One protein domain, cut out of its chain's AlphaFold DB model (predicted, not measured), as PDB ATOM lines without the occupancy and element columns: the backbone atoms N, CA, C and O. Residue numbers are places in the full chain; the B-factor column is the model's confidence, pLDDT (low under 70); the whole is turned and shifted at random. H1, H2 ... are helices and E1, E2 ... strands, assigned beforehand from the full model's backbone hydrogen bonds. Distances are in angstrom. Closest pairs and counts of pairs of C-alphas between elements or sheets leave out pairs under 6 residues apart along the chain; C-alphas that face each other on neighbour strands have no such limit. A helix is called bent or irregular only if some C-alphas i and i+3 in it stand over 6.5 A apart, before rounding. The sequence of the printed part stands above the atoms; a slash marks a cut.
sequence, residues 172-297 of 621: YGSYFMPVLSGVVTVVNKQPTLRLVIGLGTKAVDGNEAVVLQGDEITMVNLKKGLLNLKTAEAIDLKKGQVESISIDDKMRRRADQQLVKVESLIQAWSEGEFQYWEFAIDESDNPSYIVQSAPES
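This is residues 172 to 297 of the 621 residues of the protein "PPDK_N domain-containing protein" of Candidatus Beckwithbacteria bacterium CG10_big_fil_rev_8_21_14_0_10_34_10 (UniProt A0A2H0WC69). A twisted five-stranded sheet, E4 E3 E2 E7 E8, has H2 and H3b, the second arm of the long bent helix H3, over one face and the short H1 on the other, while the first arm, H3a, only grazes the sheet. A smaller sheet, E1 E5 E6, sits beyond one end of the large sheet's strands and helps to make the longest axis. The printed part has 126 residues with three named helices and eight named strands, in the order E1 E2 E3 H1 E4 H2 E5 E6 H3 E7 E8; both sheets are antiparallel and the class is mixed, helices and strands. The whole is compact, with a radius of gyration of the C-alphas of 13.9 A and spans of 42 by 29 by 28 A.

In the large sheet, E4 is residues 210 to 213, E3 190 to 196 (19.6 A), E2 180 to 187 (21.2 A), E7 276 to 281 (16.8 A) and E8 288 to 294 (16.8 A). E2 begins at C-alpha 180 (191.169, 201.660, 229.671), and E8 ends at C-alpha 294 (200.591, 209.793, 213.677). H1 is residues 201 to 205 and H2 219 to 228 (14.6 A). H3, residues 249 to 271, was assigned as one helix by its hydrogen bonds but is bent: C-alphas 257 and 260 are 7.1 A apart. Its arms are H3a, 249 to 257 (12.4 A), and H3b, 260 to 271 (17.0 A). The small sheet has E1, 175 to 177, from C-alpha 175 (199.801, 196.754, 240.109), E5, 231 to 236, and E6, 241 to 246.

E2 and E3 are a hairpin, with N 183 and O 194 at 2.9 A. E2 and E7 are antiparallel, with N 184 and O 277 at 2.9 A. E7 and E8 are a hairpin, with N 276 and O 294 at 2.9 A; E4 is antiparallel to E3, with N 195 and O 210 at 2.8 A. H2 and H3b on the same face make two layers, helices on one face of a sheet: H3b runs along the strands over E2 and E7 at a height of 9.0 A, and H2 slantwise over E4 and E3 at 8.4 A. H3a only grazes the sheet, with residues 251 to 256; it touches H2 at a shallow tilt of 18 degrees, opposite ways, the closest C-alphas, of Lys 223 and Asp 256, being 6.7 A apart. H1 is on the opposite face, at a height of 7.6 A. E1 runs on into E2 at 36 degrees and is antiparallel to E5, with N 176 and O 235 at 2.9 A. E5 and E6 are a hairpin, with N 234 and O 243 at 2.9 A. In H1, H2, H3a and H3b every O i to N i+4 pair is within hydrogen-bond range.

The two C-alphas farthest apart, of Lys 189 and Lys 238, are 43.2 A apart. The printed part has no cut, and no link is long. Mean pLDDT of the printed part is 87.8; residues 187 to 190, 204 to 207, 272 to 273 and 296 to 297 are under 70.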
ATOM      1  N   TYR A 172     196.006 199.160 241.326       92.75
ATOM      2  CA  TYR A 172     195.219 197.940 241.492       92.75
ATOM      3  C   TYR A 172     195.991 196.930 242.341       92.75
ATOM      4  O   TYR A 172     196.732 196.086 241.844       92.75
ATOM      5  N   GLY A 173     195.855 197.027 243.666       92.31
ATOM      6  CA  GLY A 173     196.653 196.200 244.575       92.31
ATOM      7  C   GLY A 173     198.141 196.542 244.453       92.31
ATOM      8  O   GLY A 173     198.523 197.681 244.728       92.31
ATOM      9  N   SER A 174     198.977 195.573 244.064       94.12
ATOM     10  CA  SER A 174     200.409 195.761 243.765       94.12
ATOM     11  C   SER A 174     200.695 196.231 242.338       94.12
ATOM     12  O   SER A 174     201.858 196.450 242.016       94.12
ATOM     13  N   TYR A 175     199.665 196.404 241.514       96.56
ATOM     14  CA  TYR A 175     199.801 196.754 240.109       96.56
ATOM     15  C   TYR A 175     199.429 198.213 239.838       96.56
ATOM     16  O   TYR A 175     198.691 198.829 240.614       96.56
ATOM     17  N   PHE A 176     199.923 198.754 238.729       97.19
ATOM     18  CA  PHE A 176     199.555 200.064 238.201       97.19
ATOM     19  C   PHE A 176     199.261 199.961 236.708       97.19
ATOM     20  O   PHE A 176     200.058 199.387 235.965       97.19
ATOM     21  N   MET A 177     198.116 200.485 236.275       96.75
ATOM     22  CA  MET A 177     197.698 200.417 234.875       96.75
ATOM     23  C   MET A 177     196.589 201.426 234.555       96.75
ATOM     24  O   MET A 177     195.830 201.786 235.461       96.75
ATOM     25  N   PRO A 178     196.435 201.831 233.281       97.62
ATOM     26  CA  PRO A 178     195.230 202.507 232.819       97.62
ATOM     27  C   PRO A 178     193.979 201.674 233.116       97.62
ATOM     28  O   PRO A 178     194.000 200.442 233.051       97.62
ATOM     29  N   VAL A 179     192.864 202.346 233.384       97.44
ATOM     30  CA  VAL A 179     191.551 201.691 233.469       97.44
ATOM     31  C   VAL A 179     191.156 201.149 232.098       97.44
ATOM     32  O   VAL A 179     190.690 200.017 231.974       97.44
ATOM     33  N   LEU A 180     191.357 201.979 231.075       98.00
ATOM     34  CA  LEU A 180     191.169 201.660 229.671       98.00
ATOM     35  C   LEU A 180     192.324 202.259 228.876       98.00
ATOM     36  O   LEU A 180     192.814 203.346 229.179       98.00
ATOM     37  N   SER A 181     192.733 201.570 227.828       97.75
ATOM     38  CA  SER A 181     193.652 202.104 226.830       97.75
ATOM     39  C   SER A 181     193.351 201.474 225.482       97.75
ATOM     40  O   SER A 181     192.559 200.526 225.384       97.75
ATOM     41  N   GLY A 182     193.935 202.017 224.424       94.88
ATOM     42  CA  GLY A 182     193.644 201.497 223.107       94.88
ATOM     43  C   GLY A 182     194.244 202.273 221.958       94.88
ATOM     44  O   GLY A 182     195.068 203.169 222.133       94.88
ATOM     45  N   VAL A 183     193.767 201.904 220.774       92.31
ATOM     46  CA  VAL A 183     194.103 202.525 219.497       92.31
ATOM     47  C   VAL A 183     192.816 202.906 218.778       92.31
ATOM     48  O   VAL A 183     191.907 202.079 218.662       92.31
ATOM     49  N   VAL A 184     192.757 204.130 218.259       91.38
ATOM     50  CA  VAL A 184     191.792 204.528 217.227       91.38
ATOM     51  C   VAL A 184     192.537 204.801 215.928       91.38
ATOM     52  O   VAL A 184     193.579 205.452 215.907       91.38
ATOM     53  N   THR A 185     192.048 204.216 214.840       86.50
ATOM     54  CA  THR A 185     192.687 204.296 213.525       86.50
ATOM     55  C   THR A 185     191.680 203.963 212.425       86.50
ATOM     56  O   THR A 185     190.567 203.515 212.702       86.50
ATOM     57  N   VAL A 186     192.064 204.143 211.168       76.88
ATOM     58  CA  VAL A 186     191.301 203.679 210.011       76.88
ATOM     59  C   VAL A 186     191.947 202.406 209.487       76.88
ATOM     60  O   VAL A 186     193.152 202.344 209.269       76.88
ATOM     61  N   VAL A 187     191.141 201.373 209.254       65.38
ATOM     62  CA  VAL A 187     191.599 200.179 208.533       65.38
ATOM     63  C   VAL A 187     190.563 199.836 207.481       65.38
ATOM     64  O   VAL A 187     189.371 199.812 207.778       65.38
ATOM     65  N   ASN A 188     191.010 199.586 206.250       57.28
ATOM     66  CA  ASN A 188     190.145 199.341 205.091       57.28
ATOM     67  C   ASN A 188     189.093 200.446 204.888       57.28
ATOM     68  O   ASN A 188     187.937 200.169 204.577       57.28
ATOM     69  N   LYS A 189     189.497 201.712 205.073       64.94
ATOM     70  CA  LYS A 189     188.624 202.899 204.981       64.94
ATOM     71  C   LYS A 189     187.481 202.924 206.009       64.94
ATOM     72  O   LYS A 189     186.513 203.653 205.818       64.94
ATOM     73  N   GLN A 190     187.580 202.136 207.081       65.44
ATOM     74  CA  GLN A 190     186.603 202.105 208.166       65.44
ATOM     75  C   GLN A 190     187.231 202.546 209.496       65.44
ATOM     76  O   GLN A 190     188.301 202.035 209.864       65.44
ATOM     77  N   PRO A 191     186.554 203.430 210.259       81.44
ATOM     78  CA  PRO A 191     186.838 203.678 211.668       81.44
ATOM     79  C   PRO A 191     187.077 202.385 212.428       81.44
ATOM     80  O   PRO A 191     186.312 201.436 212.292       81.44
ATOM     81  N   THR A 192     188.144 202.322 213.210       82.88
ATOM     82  CA  THR A 192     188.527 201.124 213.952       82.88
ATOM     83  C   THR A 192     188.956 201.513 215.352       82.88
ATOM     84  O   THR A 192     189.914 202.261 215.524       82.88
ATOM     85  N   LEU A 193     188.286 200.935 216.346       90.25
ATOM     86  CA  LEU A 193     188.688 200.999 217.743       90.25
ATOM     87  C   LEU A 193     189.245 199.642 218.169       90.25
ATOM     88  O   LEU A 193     188.597 198.610 217.984       90.25
ATOM     89  N   ARG A 194     190.411 199.666 218.810       90.44
ATOM     90  CA  ARG A 194     190.951 198.556 219.596       90.44
ATOM     91  C   ARG A 194     191.018 198.993 221.051       90.44
ATOM     92  O   ARG A 194     191.702 199.964 221.351       90.44
ATOM     93  N   LEU A 195     190.308 198.305 221.937       94.62
ATOM     94  CA  LEU A 195     190.166 198.686 223.343       94.62
ATOM     95  C   LEU A 195     190.584 197.539 224.265       94.62
ATOM     96  O   LEU A 195     190.176 196.392 224.066       94.62
ATOM     97  N   VAL A 196     191.349 197.860 225.304       95.19
ATOM     98  CA  VAL A 196     191.786 196.921 226.345       95.19
ATOM     99  C   VAL A 196     191.554 197.505 227.741       95.19
ATOM    100  O   VAL A 196     191.380 198.713 227.910       95.19
ATOM    101  N   ILE A 197     191.559 196.630 228.749       96.75
ATOM    102  CA  ILE A 197     191.736 197.008 230.157       96.75
ATOM    103  C   ILE A 197     193.225 196.851 230.470       96.75
ATOM    104  O   ILE A 197     193.802 195.806 230.164       96.75
ATOM    105  N   GLY A 198     193.833 197.863 231.088       96.31
ATOM    106  CA  GLY A 198     195.265 197.886 231.382       96.31
ATOM    107  C   GLY A 198     196.092 198.660 230.348       96.31
ATOM    108  O   GLY A 198     195.593 199.604 229.736       96.31
ATOM    109  N   LEU A 199     197.368 198.302 230.185       94.12
ATOM    110  CA  LEU A 199     198.309 198.926 229.241       94.12
ATOM    111  C   LEU A 199     197.919 198.687 227.770       94.12
ATOM    112  O   LEU A 199     197.399 197.632 227.417       94.12
ATOM    113  N   GLY A 200     198.212 199.670 226.910       86.88
ATOM    114  CA  GLY A 200     197.768 199.701 225.506       86.88
ATOM    115  C   GLY A 200     198.577 198.837 224.538       86.88
ATOM    116  O   GLY A 200     198.210 198.729 223.372       86.88
ATOM    117  N   THR A 201     199.643 198.193 225.008       79.56
ATOM    118  CA  THR A 201     200.535 197.305 224.243       79.56
ATOM    119  C   THR A 201     199.756 196.233 223.474       79.56
ATOM    120  O   THR A 201     199.865 196.146 222.253       79.56
ATOM    121  N   LYS A 202     198.824 195.535 224.137       75.19
ATOM    122  CA  LYS A 202     197.909 194.576 223.485       75.19
ATOM    123  C   LYS A 202     197.016 195.178 222.396       75.19
ATOM    124  O   LYS A 202     196.675 194.496 221.430       75.19
ATOM    125  N   ALA A 203     196.620 196.444 222.525       77.50
ATOM    126  CA  ALA A 203     195.794 197.107 221.517       77.50
ATOM    127  C   ALA A 203     196.596 197.459 220.253       77.50
ATOM    128  O   ALA A 203     196.061 197.364 219.145       77.50
ATOM    129  N   VAL A 204     197.875 197.816 220.409       68.38
ATOM    130  CA  VAL A 204     198.802 198.037 219.288       68.38
ATOM    131  C   VAL A 204     199.001 196.733 218.512       68.38
ATOM    132  O   VAL A 204     198.759 196.704 217.302       68.38
ATOM    133  N   ASP A 205     199.279 195.639 219.223       61.62
ATOM    134  CA  ASP A 205     199.481 194.308 218.631       61.62
ATOM    135  C   ASP A 205     198.189 193.698 218.051       61.62
ATOM    136  O   ASP A 205     198.237 192.833 217.178       61.62
ATOM    137  N   GLY A 206     197.021 194.143 218.531       56.06
ATOM    138  CA  GLY A 206     195.700 193.624 218.145       56.06
ATOM    139  C   GLY A 206     195.277 192.353 218.890       56.06
ATOM    140  O   GLY A 206     194.161 191.863 218.699       56.06
ATOM    141  N   ASN A 207     196.124 191.835 219.780       57.72
ATOM    142  CA  ASN A 207     195.885 190.583 220.483       57.72
ATOM    143  C   ASN A 207     195.079 190.790 221.773       57.72
ATOM    144  O   ASN A 207     195.368 191.684 222.560       57.72
ATOM    145  N   GLU A 208     194.090 189.928 222.023       70.00
ATOM    146  CA  GLU A 208     193.232 189.984 223.222       70.00
ATOM    147  C   GLU A 208     192.549 191.351 223.459       70.00
ATOM    148  O   GLU A 208     192.159 191.661 224.582       70.00
ATOM    149  N   ALA A 209     192.366 192.157 222.407       79.12
ATOM    150  CA  ALA A 209     191.670 193.438 222.455       79.12
ATOM    151  C   ALA A 209     190.218 193.322 221.969       79.12
ATOM    152  O   ALA A 209     189.869 192.481 221.137       79.12
ATOM    153  N   VAL A 210     189.354 194.212 222.453       83.56
ATOM    154  CA  VAL A 210     188.043 194.447 221.842       83.56
ATOM    155  C   VAL A 210     188.271 195.210 220.546       83.56
ATOM    156  O   VAL A 210     188.750 196.338 220.591       83.56
ATOM    157  N   VAL A 211     187.902 194.623 219.410       83.00
ATOM    158  CA  VAL A 211     187.983 195.278 218.099       83.00
ATOM    159  C   VAL A 211     186.577 195.581 217.599       83.00
ATOM    160  O   VAL A 211     185.759 194.666 217.484       83.00
ATOM    161  N   LEU A 212     186.302 196.854 217.315       80.31
ATOM    162  CA  LEU A 212     185.040 197.341 216.750       80.31
ATOM    163  C   LEU A 212     185.329 198.225 215.537       80.31
ATOM    164  O   LEU A 212     186.323 198.954 215.529       80.31
ATOM    165  N   GLN A 213     184.469 198.160 214.520       82.00
ATOM    166  CA  GLN A 213     184.661 198.889 213.265       82.00
ATOM    167  C   GLN A 213     183.397 199.606 212.805       82.00
ATOM    168  O   GLN A 213     182.304 199.067 212.956       82.00
ATOM    169  N   GLY A 214     183.557 200.782 212.196       80.81
ATOM    170  CA  GLY A 214     182.464 201.551 211.598       80.81
ATOM    171  C   GLY A 214     181.260 201.664 212.536       80.81
ATOM    172  O   GLY A 214     181.402 202.027 213.706       80.81
ATOM    173  N   ASP A 215     180.091 201.268 212.040       81.31
ATOM    174  CA  ASP A 215     178.819 201.328 212.769       81.31
ATOM    175  C   ASP A 215     178.734 200.365 213.972       81.31
ATOM    176  O   ASP A 215     177.811 200.458 214.783       81.31
ATOM    177  N   GLU A 216     179.686 199.437 214.142       83.44
ATOM    178  CA  GLU A 216     179.734 198.566 215.321       83.44
ATOM    179  C   GLU A 216     180.232 199.285 216.577       83.44
ATOM    180  O   GLU A 216     180.043 198.766 217.688       83.44
ATOM    181  N   ILE A 217     180.866 200.450 216.423       86.81
ATOM    182  CA  ILE A 217     181.394 201.266 217.516       86.81
ATOM    183  C   ILE A 217     180.217 201.915 218.257       86.81
ATOM    184  O   ILE A 217     179.854 203.069 218.062       86.81
ATOM    185  N   THR A 218     179.584 201.123 219.119       90.19
ATOM    186  CA  THR A 218     178.419 201.520 219.911       90.19
ATOM    187  C   THR A 218     178.637 201.186 221.377       90.19
ATOM    188  O   THR A 218     179.300 200.202 221.716       90.19
ATOM    189  N   MET A 219     177.999 201.941 222.273       92.25
ATOM    190  CA  MET A 219     178.065 201.688 223.716       92.25
ATOM    191  C   MET A 219     177.659 200.263 224.110       92.25
ATOM    192  O   MET A 219     178.247 199.671 225.016       92.25
ATOM    193  N   VAL A 220     176.686 199.672 223.415       88.88
ATOM    194  CA  VAL A 220     176.264 198.285 223.664       88.88
ATOM    195  C   VAL A 220     177.388 197.302 223.331       88.88
ATOM    196  O   VAL A 220     177.652 196.383 224.109       88.88
ATOM    197  N   ASN A 221     178.061 197.493 222.196       86.00
ATOM    198  CA  ASN A 221     179.145 196.615 221.763       86.00
ATOM    199  C   ASN A 221     180.426 196.826 222.573       86.00
ATOM    200  O   ASN A 221     181.092 195.841 222.885       86.00
ATOM    201  N   LEU A 222     180.716 198.057 223.004       91.50
ATOM    202  CA  LEU A 222     181.798 198.353 223.947       91.50
ATOM    203  C   LEU A 222     181.619 197.574 225.253       91.50
ATOM    204  O   LEU A 222     182.515 196.838 225.663       91.50
ATOM    205  N   LYS A 223     180.425 197.645 225.858       92.88
ATOM    206  CA  LYS A 223     180.108 196.905 227.090       92.88
ATOM    207  C   LYS A 223     180.229 195.392 226.912       92.88
ATOM    208  O   LYS A 223     180.832 194.723 227.747       92.88
ATOM    209  N   LYS A 224     179.696 194.845 225.813       83.81
ATOM    210  CA  LYS A 224     179.847 193.416 225.485       83.81
ATOM    211  C   LYS A 224     181.314 193.028 225.297       83.81
ATOM    212  O   LYS A 224     181.729 191.981 225.783       83.81
ATOM    213  N   GLY A 225     182.091 193.871 224.624       84.12
ATOM    214  CA  GLY A 225     183.523 193.680 224.433       84.12
ATOM    215  C   GLY A 225     184.265 193.599 225.762       84.12
ATOM    216  O   GLY A 225     184.995 192.635 225.991       84.12
ATOM    217  N   LEU A 226     184.010 194.543 226.675       87.56
ATOM    218  CA  LEU A 226     184.631 194.543 228.001       87.56
ATOM    219  C   LEU A 226     184.347 193.267 228.794       87.56
ATOM    220  O   LEU A 226     185.203 192.867 229.572       87.56
ATOM    221  N   LEU A 227     183.194 192.614 228.613       83.44
ATOM    222  CA  LEU A 227     182.880 191.331 229.263       83.44
ATOM    223  C   LEU A 227     183.703 190.157 228.713       83.44
ATOM    224  O   LEU A 227     183.920 189.181 229.429       83.44
ATOM    225  N   ASN A 228     184.188 190.256 227.475       81.94
ATOM    226  CA  ASN A 228     184.938 189.189 226.811       81.94
ATOM    227  C   ASN A 228     186.449 189.250 227.076       81.94
ATOM    228  O   ASN A 228     187.136 188.246 226.893       81.94
ATOM    229  N   LEU A 229     186.971 190.393 227.530       83.50
ATOM    230  CA  LEU A 229     188.378 190.525 227.908       83.50
ATOM    231  C   LEU A 229     188.692 189.622 229.105       83.50
ATOM    232  O   LEU A 229     187.977 189.663 230.105       83.50
ATOM    233  N   LYS A 230     189.742 188.802 229.033       86.88
ATOM    234  CA  LYS A 230     190.106 187.860 230.114       86.88
ATOM    235  C   LYS A 230     191.276 188.348 230.961       86.88
ATOM    236  O   LYS A 230     191.325 188.067 232.158       86.88
ATOM    237  N   THR A 231     192.199 189.072 230.347       91.56
ATOM    238  CA  THR A 231     193.473 189.481 230.931       91.56
ATOM    239  C   THR A 231     193.730 190.962 230.665       91.56
ATOM    240  O   THR A 231     193.275 191.509 229.663       91.56
ATOM    241  N   ALA A 232     194.460 191.602 231.570       93.88
ATOM    242  CA  ALA A 232     194.917 192.982 231.474       93.88
ATOM    243  C   ALA A 232     196.436 193.013 231.643       93.88
ATOM    244  O   ALA A 232     196.981 192.221 232.410       93.88
ATOM    245  N   GLU A 233     197.118 193.915 230.944       94.19
ATOM    246  CA  GLU A 233     198.538 194.168 231.195       94.19
ATOM    247  C   GLU A 233     198.701 195.293 232.204       94.19
ATOM    248  O   GLU A 233     198.068 196.343 232.094       94.19
ATOM    249  N   ALA A 234     199.548 195.063 233.200       96.12
ATOM    250  CA  ALA A 234     199.769 196.001 234.282       96.12
ATOM    251  C   ALA A 234     201.226 195.999 234.729       96.12
ATOM    252  O   ALA A 234     201.928 195.001 234.594       96.12
ATOM    253  N   ILE A 235     201.675 197.107 235.308       96.62
ATOM    254  CA  ILE A 235     203.026 197.228 235.852       96.62
ATOM    255  C   ILE A 235     203.011 196.710 237.290       96.62
ATOM    256  O   ILE A 235     202.330 197.287 238.142       96.62
ATOM    257  N   ASP A 236     203.758 195.646 237.584       95.06
ATOM    258  CA  ASP A 236     204.020 195.218 238.960       95.06
ATOM    259  C   ASP A 236     204.929 196.256 239.630       95.06
ATOM    260  O   ASP A 236     206.103 196.406 239.289       95.06
ATOM    261  N   LEU A 237     204.396 196.972 240.620       93.62
ATOM    262  CA  LEU A 237     205.101 198.063 241.295       93.62
ATOM    263  C   LEU A 237     206.265 197.604 242.180       93.62
ATOM    264  O   LEU A 237     207.033 198.440 242.647       93.62
ATOM    265  N   LYS A 238     206.376 196.305 242.474       88.88
ATOM    266  CA  LYS A 238     207.505 195.734 243.216       88.88
ATOM    267  C   LYS A 238     208.612 195.278 242.277       88.88
ATOM    268  O   LYS A 238     209.778 195.441 242.619       88.88
ATOM    269  N   LYS A 239     208.249 194.671 241.145       86.19
ATOM    270  CA  LYS A 239     209.217 194.143 240.170       86.19
ATOM    271  C   LYS A 239     209.653 195.179 239.136       86.19
ATOM    272  O   LYS A 239     210.703 195.005 238.533       86.19
ATOM    273  N   GLY A 240     208.851 196.221 238.919       84.06
ATOM    274  CA  GLY A 240     209.066 197.199 237.853       84.06
ATOM    275  C   GLY A 240     208.894 196.605 236.453       84.06
ATOM    276  O   GLY A 240     209.540 197.059 235.520       84.06
ATOM    277  N   GLN A 241     208.074 195.562 236.309       87.12
ATOM    278  CA  GLN A 241     207.894 194.820 235.058       87.12
ATOM    279  C   GLN A 241     206.417 194.741 234.681       87.12
ATOM    280  O   GLN A 241     205.546 194.784 235.551       87.12
ATOM    281  N   VAL A 242     206.146 194.612 233.383       89.94
ATOM    282  CA  VAL A 242     204.796 194.366 232.872       89.94
ATOM    283  C   VAL A 242     204.416 192.907 233.113       89.94
ATOM    284  O   VAL A 242     205.178 191.998 232.793       89.94
ATOM    285  N   GLU A 243     203.222 192.686 233.655       90.69
ATOM    286  CA  GLU A 243     202.626 191.370 233.856       90.69
ATOM    287  C   GLU A 243     201.218 191.313 233.257       90.69
ATOM    288  O   GLU A 243     200.458 192.282 233.306       90.69
ATOM    289  N   SER A 244     200.851 190.142 232.731       90.69
ATOM    290  CA  SER A 244     199.480 189.836 232.320       90.69
ATOM    291  C   SER A 244     198.714 189.268 233.518       90.69
ATOM    292  O   SER A 244     199.033 188.184 234.011       90.69
ATOM    293  N   ILE A 245     197.706 189.997 233.993       93.56
ATOM    294  CA  ILE A 245     196.874 189.639 235.149       93.56
ATOM    295  C   ILE A 245     195.443 189.314 234.712       93.56
ATOM    296  O   ILE A 245     194.952 189.835 233.714       93.56
ATOM    297  N   SER A 246     194.739 188.451 235.448       93.69
ATOM    298  CA  SER A 246     193.329 188.152 235.161       93.69
ATOM    299  C   SER A 246     192.420 189.338 235.499       93.69
ATOM    300  O   SER A 246     192.555 189.948 236.557       93.69
ATOM    301  N   ILE A 247     191.456 189.628 234.622       94.88
ATOM    302  CA  ILE A 247     190.469 190.693 234.832       94.88
ATOM    303  C   ILE A 247     189.371 190.204 235.779       94.88
ATOM    304  O   ILE A 247     188.594 189.306 235.434       94.88
ATOM    305  N   ASP A 248     189.261 190.855 236.937       94.06
ATOM    306  CA  ASP A 248     188.183 190.633 237.900       94.06
ATOM    307  C   ASP A 248     186.971 191.565 237.676       94.06
ATOM    308  O   ASP A 248     186.998 192.523 236.896       94.06
ATOM    309  N   ASP A 249     185.876 191.305 238.394       93.88
ATOM    310  CA  ASP A 249     184.652 192.105 238.286       93.88
ATOM    311  C   ASP A 249     184.830 193.564 238.734       93.88
ATOM    312  O   ASP A 249     184.069 194.443 238.322       93.88
ATOM    313  N   LYS A 250     185.793 193.846 239.620       94.44
ATOM    314  CA  LYS A 250     186.048 195.208 240.100       94.44
ATOM    315  C   LYS A 250     186.712 196.033 239.001       94.44
ATOM    316  O   LYS A 250     186.277 197.161 238.777       94.44
ATOM    317  N   MET A 251     187.695 195.465 238.305       96.31
ATOM    318  CA  MET A 251     188.321 196.064 237.126       96.31
ATOM    319  C   MET A 251     187.282 196.313 236.033       96.31
ATOM    320  O   MET A 251     187.188 197.432 235.537       96.31
ATOM    321  N   ARG A 252     186.416 195.331 235.729       95.44
ATOM    322  CA  ARG A 252     185.347 195.513 234.726       95.44
ATOM    323  C   ARG A 252     184.389 196.641 235.078       95.44
ATOM    324  O   ARG A 252     184.041 197.427 234.207       95.44
ATOM    325  N   ARG A 253     183.958 196.737 236.340       95.62
ATOM    326  CA  ARG A 253     183.053 197.814 236.778       95.62
ATOM    327  C   ARG A 253     183.692 199.192 236.645       95.62
ATOM    328  O   ARG A 253     183.013 200.121 236.224       95.62
ATOM    329  N   ARG A 254     184.975 199.319 236.986       95.56
ATOM    330  CA  ARG A 254     185.731 200.569 236.814       95.56
ATOM    331  C   ARG A 254     185.871 200.931 235.339       95.56
ATOM    332  O   ARG A 254     185.576 202.057 234.969       95.56
ATOM    333  N   ALA A 255     186.206 199.961 234.492       96.69
ATOM    334  CA  ALA A 255     186.256 200.144 233.045       96.69
ATOM    335  C   ALA A 255     184.905 200.570 232.449       96.69
ATOM    336  O   ALA A 255     184.852 201.527 231.681       96.69
ATOM    337  N   ASP A 256     183.801 199.931 232.851       96.38
ATOM    338  CA  ASP A 256     182.449 200.284 232.387       96.38
ATOM    339  C   ASP A 256     182.078 201.740 232.711       96.38
ATOM    340  O   ASP A 256     181.468 202.416 231.884       96.38
ATOM    341  N   GLN A 257     182.491 202.243 233.880       96.25
ATOM    342  CA  GLN A 257     182.263 203.635 234.286       96.25
ATOM    343  C   GLN A 257     183.019 204.640 233.410       96.25
ATOM    344  O   GLN A 257     182.528 205.747 233.200       96.25
ATOM    345  N   GLN A 258     184.176 204.252 232.867       97.00
ATOM    346  CA  GLN A 258     185.014 205.122 232.041       97.00
ATOM    347  C   GLN A 258     184.694 205.046 230.538       97.00
ATOM    348  O   GLN A 258     185.260 205.811 229.759       97.00
ATOM    349  N   LEU A 259     183.757 204.192 230.099       95.94
ATOM    350  CA  LEU A 259     183.379 204.090 228.680       95.94
ATOM    351  C   LEU A 259     182.828 205.400 228.088       95.94
ATOM    352  O   LEU A 259     182.957 205.618 226.888       95.94
ATOM    353  N   VAL A 260     182.273 206.295 228.909       94.44
ATOM    354  CA  VAL A 260     181.830 207.627 228.453       94.44
ATOM    355  C   VAL A 260     183.003 208.438 227.882       94.44
ATOM    356  O   VAL A 260     182.848 209.129 226.879       94.44
ATOM    357  N   LYS A 261     184.209 208.300 228.450       96.38
ATOM    358  CA  LYS A 261     185.416 208.959 227.929       96.38
ATOM    359  C   LYS A 261     185.876 208.368 226.593       96.38
ATOM    360  O   LYS A 261     186.455 209.081 225.777       96.38
ATOM    361  N   VAL A 262     185.601 207.083 226.354       95.69
ATOM    362  CA  VAL A 262     185.851 206.420 225.063       95.69
ATOM    363  C   VAL A 262     184.896 206.951 223.992       95.69
ATOM    364  O   VAL A 262     185.319 207.193 222.868       95.69
ATOM    365  N   GLU A 263     183.631 207.200 224.335       92.12
ATOM    366  CA  GLU A 263     182.667 207.828 223.422       92.12
ATOM    367  C   GLU A 263     183.104 209.250 223.032       92.12
ATOM    368  O   GLU A 263     183.175 209.565 221.845       92.12
ATOM    369  N   SER A 264     183.495 210.076 224.013       92.62
ATOM    370  CA  SER A 264     184.030 211.422 223.748       92.62
ATOM    371  C   SER A 264     185.309 211.394 222.904       92.62
ATOM    372  O   SER A 264     185.459 212.203 221.993       92.62
ATOM    373  N   LEU A 265     186.205 210.435 223.159       95.12
ATOM    374  CA  LEU A 265     187.414 210.210 222.363       95.12
ATOM    375  C   LEU A 265     187.083 209.886 220.900       95.12
ATOM    376  O   LEU A 265     187.698 210.447 220.000       95.12
ATOM    377  N   ILE A 266     186.129 208.985 220.653       91.81
ATOM    378  CA  ILE A 266     185.749 208.576 219.292       91.81
ATOM    379  C   ILE A 266     185.084 209.728 218.545       91.81
ATOM    380  O   ILE A 266     185.365 209.924 217.363       91.81
ATOM    381  N   GLN A 267     184.254 210.516 219.229       90.25
ATOM    382  CA  GLN A 267     183.675 211.719 218.646       90.25
ATOM    383  C   GLN A 267     184.775 212.716 218.250       90.25
ATOM    384  O   GLN A 267     184.847 213.102 217.083       90.25
ATOM    385  N   ALA A 268     185.672 213.053 219.183       91.44
ATOM    386  CA  ALA A 268     186.815 213.935 218.940       91.44
ATOM    387  C   ALA A 268     187.681 213.447 217.767       91.44
ATOM    388  O   ALA A 268     188.117 214.238 216.934       91.44
ATOM    389  N   TRP A 269     187.892 212.136 217.673       90.25
ATOM    390  CA  TRP A 269     188.635 211.508 216.589       90.25
ATOM    391  C   TRP A 269     187.941 211.636 215.229       90.25
ATOM    392  O   TRP A 269     188.589 211.962 214.237       90.25
ATOM    393  N   SER A 270     186.622 211.428 215.190       83.38
ATOM    394  CA  SER A 270     185.820 211.515 213.963       83.38
ATOM    395  C   SER A 270     185.669 212.936 213.409       83.38
ATOM    396  O   SER A 270     185.438 213.103 212.214       83.38
ATOM    397  N   GLU A 271     185.793 213.953 214.266       79.81
ATOM    398  CA  GLU A 271     185.790 215.367 213.874       79.81
ATOM    399  C   GLU A 271     187.161 215.828 213.339       79.81
ATOM    400  O   GLU A 271     187.251 216.873 212.692       79.81
ATOM    401  N   GLY A 272     188.222 215.055 213.595       68.19
ATOM    402  CA  GLY A 272     189.573 215.297 213.091       68.19
ATOM    403  C   GLY A 272     189.848 214.656 211.724       68.19
ATOM    404  O   GLY A 272     188.978 214.080 211.079       68.19
ATOM    405  N   GLU A 273     191.104 214.711 211.275       67.62
ATOM    406  CA  GLU A 273     191.552 214.135 209.993       67.62
ATOM    407  C   GLU A 273     191.827 212.611 210.054       67.62
ATOM    408  O   GLU A 273     192.756 212.129 209.415       67.62
ATOM    409  N   PHE A 274     191.060 211.845 210.847       71.00
ATOM    410  CA  PHE A 274     191.168 210.374 210.968       71.00
ATOM    411  C   PHE A 274     192.600 209.823 211.179       71.00
ATOM    412  O   PHE A 274     193.010 208.810 210.613       71.00
ATOM    413  N   GLN A 275     193.374 210.480 212.041       81.88
ATOM    414  CA  GLN A 275     194.761 210.112 212.350       81.88
ATOM    415  C   GLN A 275     194.875 208.797 213.147       81.88
ATOM    416  O   GLN A 275     193.911 208.306 213.719       81.88
ATOM    417  N   TYR A 276     196.065 208.210 213.243       88.56
ATOM    418  CA  TYR A 276     196.315 207.121 214.190       88.56
ATOM    419  C   TYR A 276     196.532 207.704 215.590       88.56
ATOM    420  O   TYR A 276     197.472 208.480 215.756       88.56
ATOM    421  N   TRP A 277     195.731 207.316 216.590       92.94
ATOM    422  CA  TRP A 277     195.974 207.680 217.993       92.94
ATOM    423  C   TRP A 277     196.089 206.450 218.894       92.94
ATOM    424  O   TRP A 277     195.230 205.567 218.872       92.94
ATOM    425  N   GLU A 278     197.101 206.451 219.760       94.75
ATOM    426  CA  GLU A 278     197.120 205.640 220.978       94.75
ATOM    427  C   GLU A 278     196.609 206.484 222.143       94.75
ATOM    428  O   GLU A 278     196.990 207.650 222.292       94.75
ATOM    429  N   PHE A 279     195.785 205.888 223.003       97.00
ATOM    430  CA  PHE A 279     195.188 206.594 224.130       97.00
ATOM    431  C   PHE A 279     195.233 205.800 225.435       97.00
ATOM    432  O   PHE A 279     195.273 204.567 225.445       97.00
ATOM    433  N   ALA A 280     195.164 206.528 226.548       97.94
ATOM    434  CA  ALA A 280     195.047 205.987 227.895       97.94
ATOM    435  C   ALA A 280     194.015 206.772 228.715       97.94
ATOM    436  O   ALA A 280     193.845 207.984 228.557       97.94
ATOM    437  N   ILE A 281     193.314 206.064 229.596       98.19
ATOM    438  CA  ILE A 281     192.239 206.587 230.437       98.19
ATOM    439  C   ILE A 281     192.446 206.088 231.869       98.19
ATOM    440  O   ILE A 281     192.576 204.883 232.109       98.19
ATOM    441  N   ASP A 282     192.432 207.018 232.817       96.50
ATOM    442  CA  ASP A 282     192.437 206.769 234.260       96.50
ATOM    443  C   ASP A 282     191.040 206.997 234.886       96.50
ATOM    444  O   ASP A 282     190.070 207.349 234.199       96.50
ATOM    445  N   GLU A 283     190.924 206.780 236.200       95.75
ATOM    446  CA  GLU A 283     189.701 207.018 236.986       95.75
ATOM    447  C   GLU A 283     189.459 208.507 237.313       95.75
ATOM    448  O   GLU A 283     188.440 208.822 237.927       95.75
ATOM    449  N   SER A 284     190.361 209.425 236.938       93.69
ATOM    450  CA  SER A 284     190.238 210.855 237.266       93.69
ATOM    451  C   SER A 284     189.110 211.543 236.480       93.69
ATOM    452  O   SER A 284     188.524 210.953 235.582       93.69
ATOM    453  N   ASP A 285     188.807 212.813 236.752       92.56
ATOM    454  CA  ASP A 285     187.846 213.576 235.931       92.56
ATOM    455  C   ASP A 285     188.469 214.129 234.632       92.56
ATOM    456  O   ASP A 285     187.796 214.800 233.847       92.56
ATOM    457  N   ASN A 286     189.754 213.854 234.384       92.94
ATOM    458  CA  ASN A 286     190.442 214.325 233.190       92.94
ATOM    459  C   ASN A 286     189.915 213.632 231.917       92.94
ATOM    460  O   ASN A 286     189.522 212.455 231.963       92.94
ATOM    461  N   PRO A 287     189.936 214.332 230.766       95.06
ATOM    462  CA  PRO A 287     189.626 213.721 229.479       95.06
ATOM    463  C   PRO A 287     190.661 212.651 229.106       95.06
ATOM    464  O   PRO A 287     191.749 212.579 229.683       95.06
ATOM    465  N   SER A 288     190.321 211.831 228.109       97.00
ATOM    466  CA  SER A 288     191.211 210.797 227.573       97.00
ATOM    467  C   SER A 288     192.548 211.396 227.127       97.00
ATOM    468  O   SER A 288     192.579 212.420 226.439       97.00
ATOM    469  N   TYR A 289     193.645 210.738 227.498       97.50
ATOM    470  CA  TYR A 289     194.991 211.157 227.129       97.50
ATOM    471  C   TYR A 289     195.403 210.504 225.818       97.50
ATOM    472  O   TYR A 289     195.387 209.280 225.709       97.50
ATOM    473  N   ILE A 290     195.827 211.311 224.852       96.38
ATOM    474  CA  ILE A 290     196.512 210.869 223.645       96.38
ATOM    475  C   ILE A 290     197.991 210.734 223.989       96.38
ATOM    476  O   ILE A 290     198.657 211.710 224.339       96.38
ATOM    477  N   VAL A 291     198.481 209.499 223.935       95.56
ATOM    478  CA  VAL A 291     199.858 209.146 224.311       95.56
ATOM    479  C   VAL A 291     200.753 208.927 223.096       95.56
ATOM    480  O   VAL A 291     201.968 208.866 223.252       95.56
ATOM    481  N   GLN A 292     200.164 208.813 221.904       92.75
ATOM    482  CA  GLN A 292     200.853 208.842 220.614       92.75
ATOM    483  C   GLN A 292     199.870 209.285 219.525       92.75
ATOM    484  O   GLN A 292     198.707 208.880 219.548       92.75
ATOM    485  N   SER A 293     200.342 210.060 218.554       91.19
ATOM    486  CA  SER A 293     199.618 210.396 217.326       91.19
ATOM    487  C   SER A 293     200.508 210.122 216.114       91.19
ATOM    488  O   SER A 293     201.733 210.152 216.222       91.19
ATOM    489  N   ALA A 294     199.904 209.818 214.966       86.31
ATOM    490  CA  ALA A 294     200.591 209.793 213.677       86.31
ATOM    491  C   ALA A 294     199.608 210.106 212.532       86.31
ATOM    492  O   ALA A 294     198.453 209.665 212.585       86.31
ATOM    493  N   PRO A 295     200.028 210.819 211.470       76.75
ATOM    494  CA  PRO A 295     199.174 211.052 210.308       76.75
ATOM    495  C   PRO A 295     198.918 209.743 209.537       76.75
ATOM    496  O   PRO A 295     199.824 208.924 209.382       76.75
ATOM    497  N   GLU A 296     197.702 209.558 209.009       62.06
ATOM    498  CA  GLU A 296     197.283 208.313 208.331       62.06
ATOM    499  C   GLU A 296     198.134 207.992 207.088       62.06
ATOM    500  O   GLU A 296     198.419 206.829 206.810       62.06
ATOM    501  N   SER A 297     198.628 209.019 206.384       54.31
ATOM    502  CA  SER A 297     199.468 208.882 205.184       54.31
ATOM    503  C   SER A 297     200.817 208.182 205.410       54.31
ATOM    504  O   SER A 297     201.517 207.909 204.435       54.31
TER     505      SER A 297